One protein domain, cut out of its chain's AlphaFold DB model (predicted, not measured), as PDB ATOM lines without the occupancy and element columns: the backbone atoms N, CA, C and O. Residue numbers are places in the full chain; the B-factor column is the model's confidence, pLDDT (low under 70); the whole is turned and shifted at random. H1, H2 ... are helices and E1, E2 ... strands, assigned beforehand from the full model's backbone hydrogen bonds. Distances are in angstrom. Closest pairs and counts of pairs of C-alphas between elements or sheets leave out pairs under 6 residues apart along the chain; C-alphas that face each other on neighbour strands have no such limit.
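What this domain is: This is residues 171 to 232 of the 232 residues of an uncharacterized protein of Poecilia formosa (UniProt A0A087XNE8). With little regular structure, this is a two-stranded hairpin, E1 and E2, with one helix, H1, packed over one face, mostly over E2, and a long stretch without a named element, residues 171 to 185, along the outside. The printed part has 62 residues, of which 24 are in named elements, in the order E1, E2, H1; the class is mixed. It is compact, with a radius of gyration of the C-alphas of 11.3 A and spans of 36 by 25 by 16 A.

How they stand to each other: E1, residues 186 to 191, and E2, residues 199 to 204, form an antiparallel hairpin at 150 degrees, with N 188 and O 202 2.9 A apart, within hydrogen-bond range. The closest C-alphas of E2 and H1, residues 211 to 222, are those of Val 202 and Leu 218, 6.4 A apart. In H1 every O i to N i+4 pair is within hydrogen-bond range.

Where its parts are: E1 begins at C-alpha 186 (-29.667, -17.222, 29.638) and is 16.4 A long; E2 is 15.4 A. H1 is 15.7 A, ending at C-alpha 222 (-33.253, -29.952, 41.603).

The domain as a whole: The printed part has no cut. Both links are short. Residues 171 to 184, 195 to 198 and 232 have pLDDT under 70.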
ATOM      1  N   ALA A 171     -30.743 -33.726  54.928       55.03
ATOM      2  CA  ALA A 171     -31.237 -34.530  53.830       55.03
ATOM      3  C   ALA A 171     -30.077 -35.384  53.288       55.03
ATOM      4  O   ALA A 171     -28.959 -34.870  53.154       55.03
ATOM      5  N   PRO A 172     -30.317 -36.658  52.936       52.41
ATOM      6  CA  PRO A 172     -29.334 -37.450  52.213       52.41
ATOM      7  C   PRO A 172     -28.858 -36.663  50.992       52.41
ATOM      8  O   PRO A 172     -29.676 -36.049  50.299       52.41
ATOM      9  N   LYS A 173     -27.545 -36.676  50.725       53.97
ATOM     10  CA  LYS A 173     -26.993 -36.092  49.498       53.97
ATOM     11  C   LYS A 173     -27.677 -36.769  48.315       53.97
ATOM     12  O   LYS A 173     -27.408 -37.932  48.024       53.97
ATOM     13  N   MET A 174     -28.599 -36.061  47.669       54.88
ATOM     14  CA  MET A 174     -29.182 -36.544  46.427       54.88
ATOM     15  C   MET A 174     -28.067 -36.581  45.391       54.88
ATOM     16  O   MET A 174     -27.284 -35.637  45.277       54.88
ATOM     17  N   ALA A 175     -27.975 -37.686  44.655       51.50
ATOM     18  CA  ALA A 175     -27.075 -37.760  43.518       51.50
ATOM     19  C   ALA A 175     -27.409 -36.598  42.575       51.50
ATOM     20  O   ALA A 175     -28.577 -36.418  42.220       51.50
ATOM     21  N   LYS A 176     -26.396 -35.806  42.202       53.72
ATOM     22  CA  LYS A 176     -26.546 -34.747  41.201       53.72
ATOM     23  C   LYS A 176     -27.135 -35.387  39.949       53.72
ATOM     24  O   LYS A 176     -26.477 -36.201  39.301       53.72
ATOM     25  N   GLN A 177     -28.394 -35.078  39.655       52.72
ATOM     26  CA  GLN A 177     -28.993 -35.495  38.396       52.72
ATOM     27  C   GLN A 177     -28.241 -34.773  37.276       52.72
ATOM     28  O   GLN A 177     -27.812 -33.629  37.450       52.72
ATOM     29  N   LYS A 178     -28.007 -35.467  36.156       50.09
ATOM     30  CA  LYS A 178     -27.376 -34.845  34.986       50.09
ATOM     31  C   LYS A 178     -28.165 -33.581  34.625       50.09
ATOM     32  O   LYS A 178     -29.396 -33.641  34.684       50.09
ATOM     33  N   PRO A 179     -27.489 -32.473  34.271       52.03
ATOM     34  CA  PRO A 179     -28.176 -31.265  33.844       52.03
ATOM     35  C   PRO A 179     -29.143 -31.646  32.727       52.03
ATOM     36  O   PRO A 179     -28.756 -32.269  31.738       52.03
ATOM     37  N   TYR A 180     -30.420 -31.355  32.953       52.69
ATOM     38  CA  TYR A 180     -31.437 -31.470  31.924       52.69
ATOM     39  C   TYR A 180     -30.978 -30.623  30.734       52.69
ATOM     40  O   TYR A 180     -30.539 -29.493  30.942       52.69
ATOM     41  N   GLU A 181     -31.044 -31.172  29.517       54.75
ATOM     42  CA  GLU A 181     -30.807 -30.422  28.280       54.75
ATOM     43  C   GLU A 181     -31.859 -29.310  28.194       54.75
ATOM     44  O   GLU A 181     -32.986 -29.504  27.739       54.75
ATOM     45  N   ALA A 182     -31.522 -28.159  28.766       56.75
ATOM     46  CA  ALA A 182     -32.406 -27.024  28.887       56.75
ATOM     47  C   ALA A 182     -32.170 -26.112  27.685       56.75
ATOM     48  O   ALA A 182     -31.113 -25.503  27.545       56.75
ATOM     49  N   THR A 183     -33.167 -26.033  26.810       61.34
ATOM     50  CA  THR A 183     -33.261 -24.999  25.782       61.34
ATOM     51  C   THR A 183     -33.454 -23.637  26.460       61.34
ATOM     52  O   THR A 183     -34.371 -23.461  27.270       61.34
ATOM     53  N   GLY A 184     -32.542 -22.706  26.178       61.56
ATOM     54  CA  GLY A 184     -32.498 -21.348  26.729       61.56
ATOM     55  C   GLY A 184     -31.100 -20.743  26.577       61.56
ATOM     56  O   GLY A 184     -30.105 -21.468  26.656       61.56
ATOM     57  N   THR A 185     -31.021 -19.442  26.308       74.25
ATOM     58  CA  THR A 185     -29.765 -18.704  26.091       74.25
ATOM     59  C   THR A 185     -29.213 -18.108  27.381       74.25
ATOM     60  O   THR A 185     -27.998 -17.946  27.502       74.25
ATOM     61  N   GLU A 186     -30.069 -17.827  28.369       83.56
ATOM     62  CA  GLU A 186     -29.667 -17.222  29.638       83.56
ATOM     63  C   GLU A 186     -29.617 -18.250  30.772       83.56
ATOM     64  O   GLU A 186     -30.441 -19.157  30.851       83.56
ATOM     65  N   VAL A 187     -28.681 -18.082  31.709       84.56
ATOM     66  CA  VAL A 187     -28.610 -18.886  32.937       84.56
ATOM     67  C   VAL A 187     -29.033 -18.020  34.111       84.56
ATOM     68  O   VAL A 187     -28.405 -17.000  34.394       84.56
ATOM     69  N   ILE A 188     -30.070 -18.449  34.830       86.50
ATOM     70  CA  ILE A 188     -30.461 -17.832  36.098       86.50
ATOM     71  C   ILE A 188     -30.118 -18.744  37.270       86.50
ATOM     72  O   ILE A 188     -30.185 -19.972  37.179       86.50
ATOM     73  N   ARG A 189     -29.758 -18.125  38.396       84.38
ATOM     74  CA  ARG A 189     -29.425 -18.824  39.636       84.38
ATOM     75  C   ARG A 189     -30.614 -18.780  40.587       84.38
ATOM     76  O   ARG A 189     -30.962 -17.729  41.116       84.38
ATOM     77  N   CYS A 190     -31.215 -19.935  40.825       82.56
ATOM     78  CA  CYS A 190     -32.366 -20.110  41.701       82.56
ATOM     79  C   CYS A 190     -31.917 -20.627  43.070       82.56
ATOM     80  O   CYS A 190     -31.199 -21.622  43.137       82.56
ATOM     81  N   HIS A 191     -32.372 -19.999  44.157       80.50
ATOM     82  CA  HIS A 191     -32.201 -20.517  45.515       80.50
ATOM     83  C   HIS A 191     -33.487 -21.204  45.988       80.50
ATOM     84  O   HIS A 191     -34.540 -20.575  46.094       80.50
ATOM     85  N   VAL A 192     -33.405 -22.497  46.283       79.56
ATOM     86  CA  VAL A 192     -34.469 -23.280  46.903       79.56
ATOM     87  C   VAL A 192     -34.228 -23.326  48.406       79.56
ATOM     88  O   VAL A 192     -33.308 -23.987  48.888       79.56
ATOM     89  N   MET A 193     -35.092 -22.631  49.142       75.88
ATOM     90  CA  MET A 193     -35.092 -22.614  50.604       75.88
ATOM     91  C   MET A 193     -35.322 -24.034  51.164       75.88
ATOM     92  O   MET A 193     -36.057 -24.820  50.568       75.88
ATOM     93  N   LEU A 194     -34.723 -24.347  52.324       71.56
ATOM     94  CA  LEU A 194     -34.705 -25.665  52.999       71.56
ATOM     95  C   LEU A 194     -33.795 -26.753  52.386       71.56
ATOM     96  O   LEU A 194     -33.894 -27.921  52.774       71.56
ATOM     97  N   LYS A 195     -32.887 -26.417  51.462       68.56
ATOM     98  CA  LYS A 195     -31.858 -27.347  50.962       68.56
ATOM     99  C   LYS A 195     -30.449 -26.826  51.243       68.56
ATOM    100  O   LYS A 195     -30.140 -25.690  50.916       68.56
ATOM    101  N   VAL A 196     -29.591 -27.707  51.773       55.84
ATOM    102  CA  VAL A 196     -28.170 -27.419  52.072       55.84
ATOM    103  C   VAL A 196     -27.398 -27.034  50.799       55.84
ATOM    104  O   VAL A 196     -26.623 -26.087  50.803       55.84
ATOM    105  N   GLU A 197     -27.665 -27.712  49.675       63.03
ATOM    106  CA  GLU A 197     -27.268 -27.267  48.328       63.03
ATOM    107  C   GLU A 197     -28.502 -26.685  47.621       63.03
ATOM    108  O   GLU A 197     -29.111 -27.320  46.764       63.03
ATOM    109  N   GLY A 198     -28.947 -25.509  48.068       64.69
ATOM    110  CA  GLY A 198     -30.172 -24.871  47.578       64.69
ATOM    111  C   GLY A 198     -30.009 -24.087  46.277       64.69
ATOM    112  O   GLY A 198     -31.007 -23.666  45.707       64.69
ATOM    113  N   TYR A 199     -28.787 -23.855  45.796       79.19
ATOM    114  CA  TYR A 199     -28.564 -23.067  44.584       79.19
ATOM    115  C   TYR A 199     -28.513 -23.954  43.344       79.19
ATOM    116  O   TYR A 199     -27.667 -24.838  43.243       79.19
ATOM    117  N   PHE A 200     -29.382 -23.663  42.381       82.62
ATOM    118  CA  PHE A 200     -29.467 -24.352  41.100       82.62
ATOM    119  C   PHE A 200     -29.346 -23.347  39.966       82.62
ATOM    120  O   PHE A 200     -29.987 -22.299  39.982       82.62
ATOM    121  N   GLU A 201     -28.543 -23.684  38.969       85.12
ATOM    122  CA  GLU A 201     -28.486 -22.943  37.715       85.12
ATOM    123  C   GLU A 201     -29.504 -23.543  36.748       85.12
ATOM    124  O   GLU A 201     -29.571 -24.761  36.564       85.12
ATOM    125  N   VAL A 202     -30.348 -22.689  36.174       86.81
ATOM    126  CA  VAL A 202     -31.409 -23.087  35.251       86.81
ATOM    127  C   VAL A 202     -31.283 -22.250  33.988       86.81
ATOM    128  O   VAL A 202     -31.292 -21.022  34.069       86.81
ATOM    129  N   CYS A 203     -31.192 -22.908  32.829       87.12
ATOM    130  CA  CYS A 203     -31.246 -22.204  31.553       87.12
ATOM    131  C   CYS A 203     -32.685 -21.799  31.246       87.12
ATOM    132  O   CYS A 203     -33.594 -22.640  31.254       87.12
ATOM    133  N   VAL A 204     -32.878 -20.521  30.964       85.81
ATOM    134  CA  VAL A 204     -34.163 -19.932  30.624       85.81
ATOM    135  C   VAL A 204     -34.074 -19.174  29.309       85.81
ATOM    136  O   VAL A 204     -32.992 -18.816  28.852       85.81
ATOM    137  N   ASP A 205     -35.230 -19.000  28.697       87.62
ATOM    138  CA  ASP A 205     -35.471 -18.037  27.634       87.62
ATOM    139  C   ASP A 205     -36.332 -16.929  28.244       87.62
ATOM    140  O   ASP A 205     -37.492 -17.165  28.589       87.62
ATOM    141  N   LEU A 206     -35.749 -15.746  28.443       85.31
ATOM    142  CA  LEU A 206     -36.441 -14.627  29.093       85.31
ATOM    143  C   LEU A 206     -37.657 -14.106  28.304       85.31
ATOM    144  O   LEU A 206     -38.494 -13.421  28.895       85.31
ATOM    145  N   GLU A 207     -37.770 -14.404  27.006       85.69
ATOM    146  CA  GLU A 207     -38.898 -13.975  26.172       85.69
ATOM    147  C   GLU A 207     -40.071 -14.960  26.235       85.69
ATOM    148  O   GLU A 207     -41.231 -14.539  26.243       85.69
ATOM    149  N   SER A 208     -39.786 -16.266  26.277       86.31
ATOM    150  CA  SER A 208     -40.812 -17.309  26.141       86.31
ATOM    151  C   SER A 208     -41.118 -18.092  27.422       86.31
ATOM    152  O   SER A 208     -42.230 -18.615  27.575       86.31
ATOM    153  N   ASP A 209     -40.183 -18.172  28.374       87.25
ATOM    154  CA  ASP A 209     -40.411 -18.912  29.610       87.25
ATOM    155  C   ASP A 209     -41.342 -18.167  30.568       87.25
ATOM    156  O   ASP A 209     -41.183 -16.993  30.893       87.25
ATOM    157  N   THR A 210     -42.293 -18.911  31.130       89.12
ATOM    158  CA  THR A 210     -43.162 -18.427  32.207       89.12
ATOM    159  C   THR A 210     -42.659 -18.904  33.568       89.12
ATOM    160  O   THR A 210     -41.863 -19.842  33.665       89.12
ATOM    161  N   MET A 211     -43.216 -18.367  34.657       87.31
ATOM    162  CA  MET A 211     -42.974 -18.904  36.005       87.31
ATOM    163  C   MET A 211     -43.337 -20.393  36.136       87.31
ATOM    164  O   MET A 211     -42.707 -21.119  36.908       87.31
ATOM    165  N   ALA A 212     -44.331 -20.874  35.379       87.94
ATOM    166  CA  ALA A 212     -44.672 -22.293  35.341       87.94
ATOM    167  C   ALA A 212     -43.569 -23.111  34.652       87.94
ATOM    168  O   ALA A 212     -43.179 -24.165  35.162       87.94
ATOM    169  N   THR A 213     -43.019 -22.591  33.552       88.69
ATOM    170  CA  THR A 213     -41.886 -23.196  32.848       88.69
ATOM    171  C   THR A 213     -40.649 -23.231  33.740       88.69
ATOM    172  O   THR A 213     -40.037 -24.286  33.900       88.69
ATOM    173  N   LEU A 214     -40.338 -22.124  34.421       88.12
ATOM    174  CA  LEU A 214     -39.230 -22.049  35.368       88.12
ATOM    175  C   LEU A 214     -39.396 -23.044  36.521       88.12
ATOM    176  O   LEU A 214     -38.465 -23.781  36.837       88.12
ATOM    177  N   ARG A 215     -40.590 -23.133  37.118       89.12
ATOM    178  CA  ARG A 215     -40.895 -24.123  38.162       89.12
ATOM    179  C   ARG A 215     -40.665 -25.550  37.667       89.12
ATOM    180  O   ARG A 215     -40.126 -26.370  38.408       89.12
ATOM    181  N   GLN A 216     -41.049 -25.857  36.429       88.19
ATOM    182  CA  GLN A 216     -40.830 -27.174  35.835       88.19
ATOM    183  C   GLN A 216     -39.343 -27.449  35.578       88.19
ATOM    184  O   GLN A 216     -38.860 -28.529  35.921       88.19
ATOM    185  N   LYS A 217     -38.608 -26.487  35.005       88.50
ATOM    186  CA  LYS A 217     -37.162 -26.602  34.761       88.50
ATOM    187  C   LYS A 217     -36.403 -26.774  36.081       88.50
ATOM    188  O   LYS A 217     -35.644 -27.726  36.226       88.50
ATOM    189  N   LEU A 218     -36.702 -25.951  37.086       87.62
ATOM    190  CA  LEU A 218     -36.129 -26.055  38.428       87.62
ATOM    191  C   LEU A 218     -36.484 -27.382  39.104       87.62
ATOM    192  O   LEU A 218     -35.625 -27.984  39.739       87.62
ATOM    193  N   SER A 219     -37.715 -27.874  38.943       87.75
ATOM    194  CA  SER A 219     -38.136 -29.177  39.466       87.75
ATOM    195  C   SER A 219     -37.307 -30.325  38.889       87.75
ATOM    196  O   SER A 219     -36.855 -31.192  39.634       87.75
ATOM    197  N   LYS A 220     -37.047 -30.295  37.577       85.19
ATOM    198  CA  LYS A 220     -36.182 -31.270  36.904       85.19
ATOM    199  C   LYS A 220     -34.728 -31.155  37.367       85.19
ATOM    200  O   LYS A 220     -34.138 -32.166  37.719       85.19
ATOM    201  N   THR A 221     -34.166 -29.946  37.417       83.25
ATOM    202  CA  THR A 221     -32.756 -29.730  37.797       83.25
ATOM    203  C   THR A 221     -32.483 -30.064  39.264       83.25
ATOM    204  O   THR A 221     -31.449 -30.640  39.591       83.25
ATOM    205  N   SER A 222     -33.409 -29.720  40.160       79.81
ATOM    206  CA  SER A 222     -33.253 -29.952  41.603       79.81
ATOM    207  C   SER A 222     -33.726 -31.332  42.067       79.81
ATOM    208  O   SER A 222     -33.437 -31.730  43.196       79.81
ATOM    209  N   GLY A 223     -34.491 -32.055  41.239       78.94
ATOM    210  CA  GLY A 223     -35.201 -33.275  41.634       78.94
ATOM    211  C   GLY A 223     -36.358 -33.040  42.620       78.94
ATOM    212  O   GLY A 223     -36.927 -34.003  43.133       78.94
ATOM    213  N   ILE A 224     -36.708 -31.782  42.913       82.31
ATOM    214  CA  ILE A 224     -37.795 -31.421  43.831       82.31
ATOM    215  C   ILE A 224     -39.106 -31.346  43.048       82.31
ATOM    216  O   ILE A 224     -39.152 -30.674  42.019       82.31
ATOM    217  N   PRO A 225     -40.205 -31.962  43.513       84.94
ATOM    218  CA  PRO A 225     -41.483 -31.882  42.817       84.94
ATOM    219  C   PRO A 225     -41.971 -30.437  42.632       84.94
ATOM    220  O   PRO A 225     -42.070 -29.674  43.588       84.94
ATOM    221  N   GLY A 226     -42.348 -30.057  41.409       84.12
ATOM    222  CA  GLY A 226     -42.745 -28.676  41.107       84.12
ATOM    223  C   GLY A 226     -43.907 -28.149  41.956       84.12
ATOM    224  O   GLY A 226     -43.941 -26.967  42.277       84.12
ATOM    225  N   HIS A 227     -44.828 -29.015  42.386       83.94
ATOM    226  CA  HIS A 227     -45.980 -28.616  43.200       83.94
ATOM    227  C   HIS A 227     -45.614 -28.125  44.613       83.94
ATOM    228  O   HIS A 227     -46.430 -27.444  45.226       83.94
ATOM    229  N   VAL A 228     -44.409 -28.434  45.117       80.38
ATOM    230  CA  VAL A 228     -43.910 -27.908  46.404       80.38
ATOM    231  C   VAL A 228     -43.011 -26.677  46.244       80.38
ATOM    232  O   VAL A 228     -42.585 -26.089  47.236       80.38
ATOM    233  N   LEU A 229     -42.713 -26.268  45.007       83.38
ATOM    234  CA  LEU A 229     -41.916 -25.078  44.716       83.38
ATOM    235  C   LEU A 229     -42.821 -23.842  44.675       83.38
ATOM    236  O   LEU A 229     -43.417 -23.498  43.647       83.38
ATOM    237  N   HIS A 230     -42.916 -23.162  45.812       79.31
ATOM    238  CA  HIS A 230     -43.635 -21.899  45.931       79.31
ATOM    239  C   HIS A 230     -42.711 -20.731  45.585       79.31
ATOM    240  O   HIS A 230     -41.574 -20.674  46.047       79.31
ATOM    241  N   GLN A 231     -43.208 -19.816  44.751       76.94
ATOM    242  CA  GLN A 231     -42.523 -18.555  44.501       76.94
ATOM    243  C   GLN A 231     -42.693 -17.661  45.730       76.94
ATOM    244  O   GLN A 231     -43.757 -17.667  46.357       76.94
ATOM    245  N   LYS A 232     -41.634 -16.927  46.050       65.75
ATOM    246  CA  LYS A 232     -41.679 -15.812  46.983       65.75
ATOM    247  C   LYS A 232     -41.917 -14.516  46.226       65.75
ATOM    248  O   LYS A 232     -41.320 -14.377  45.134       65.75
TER     249      LYS A 232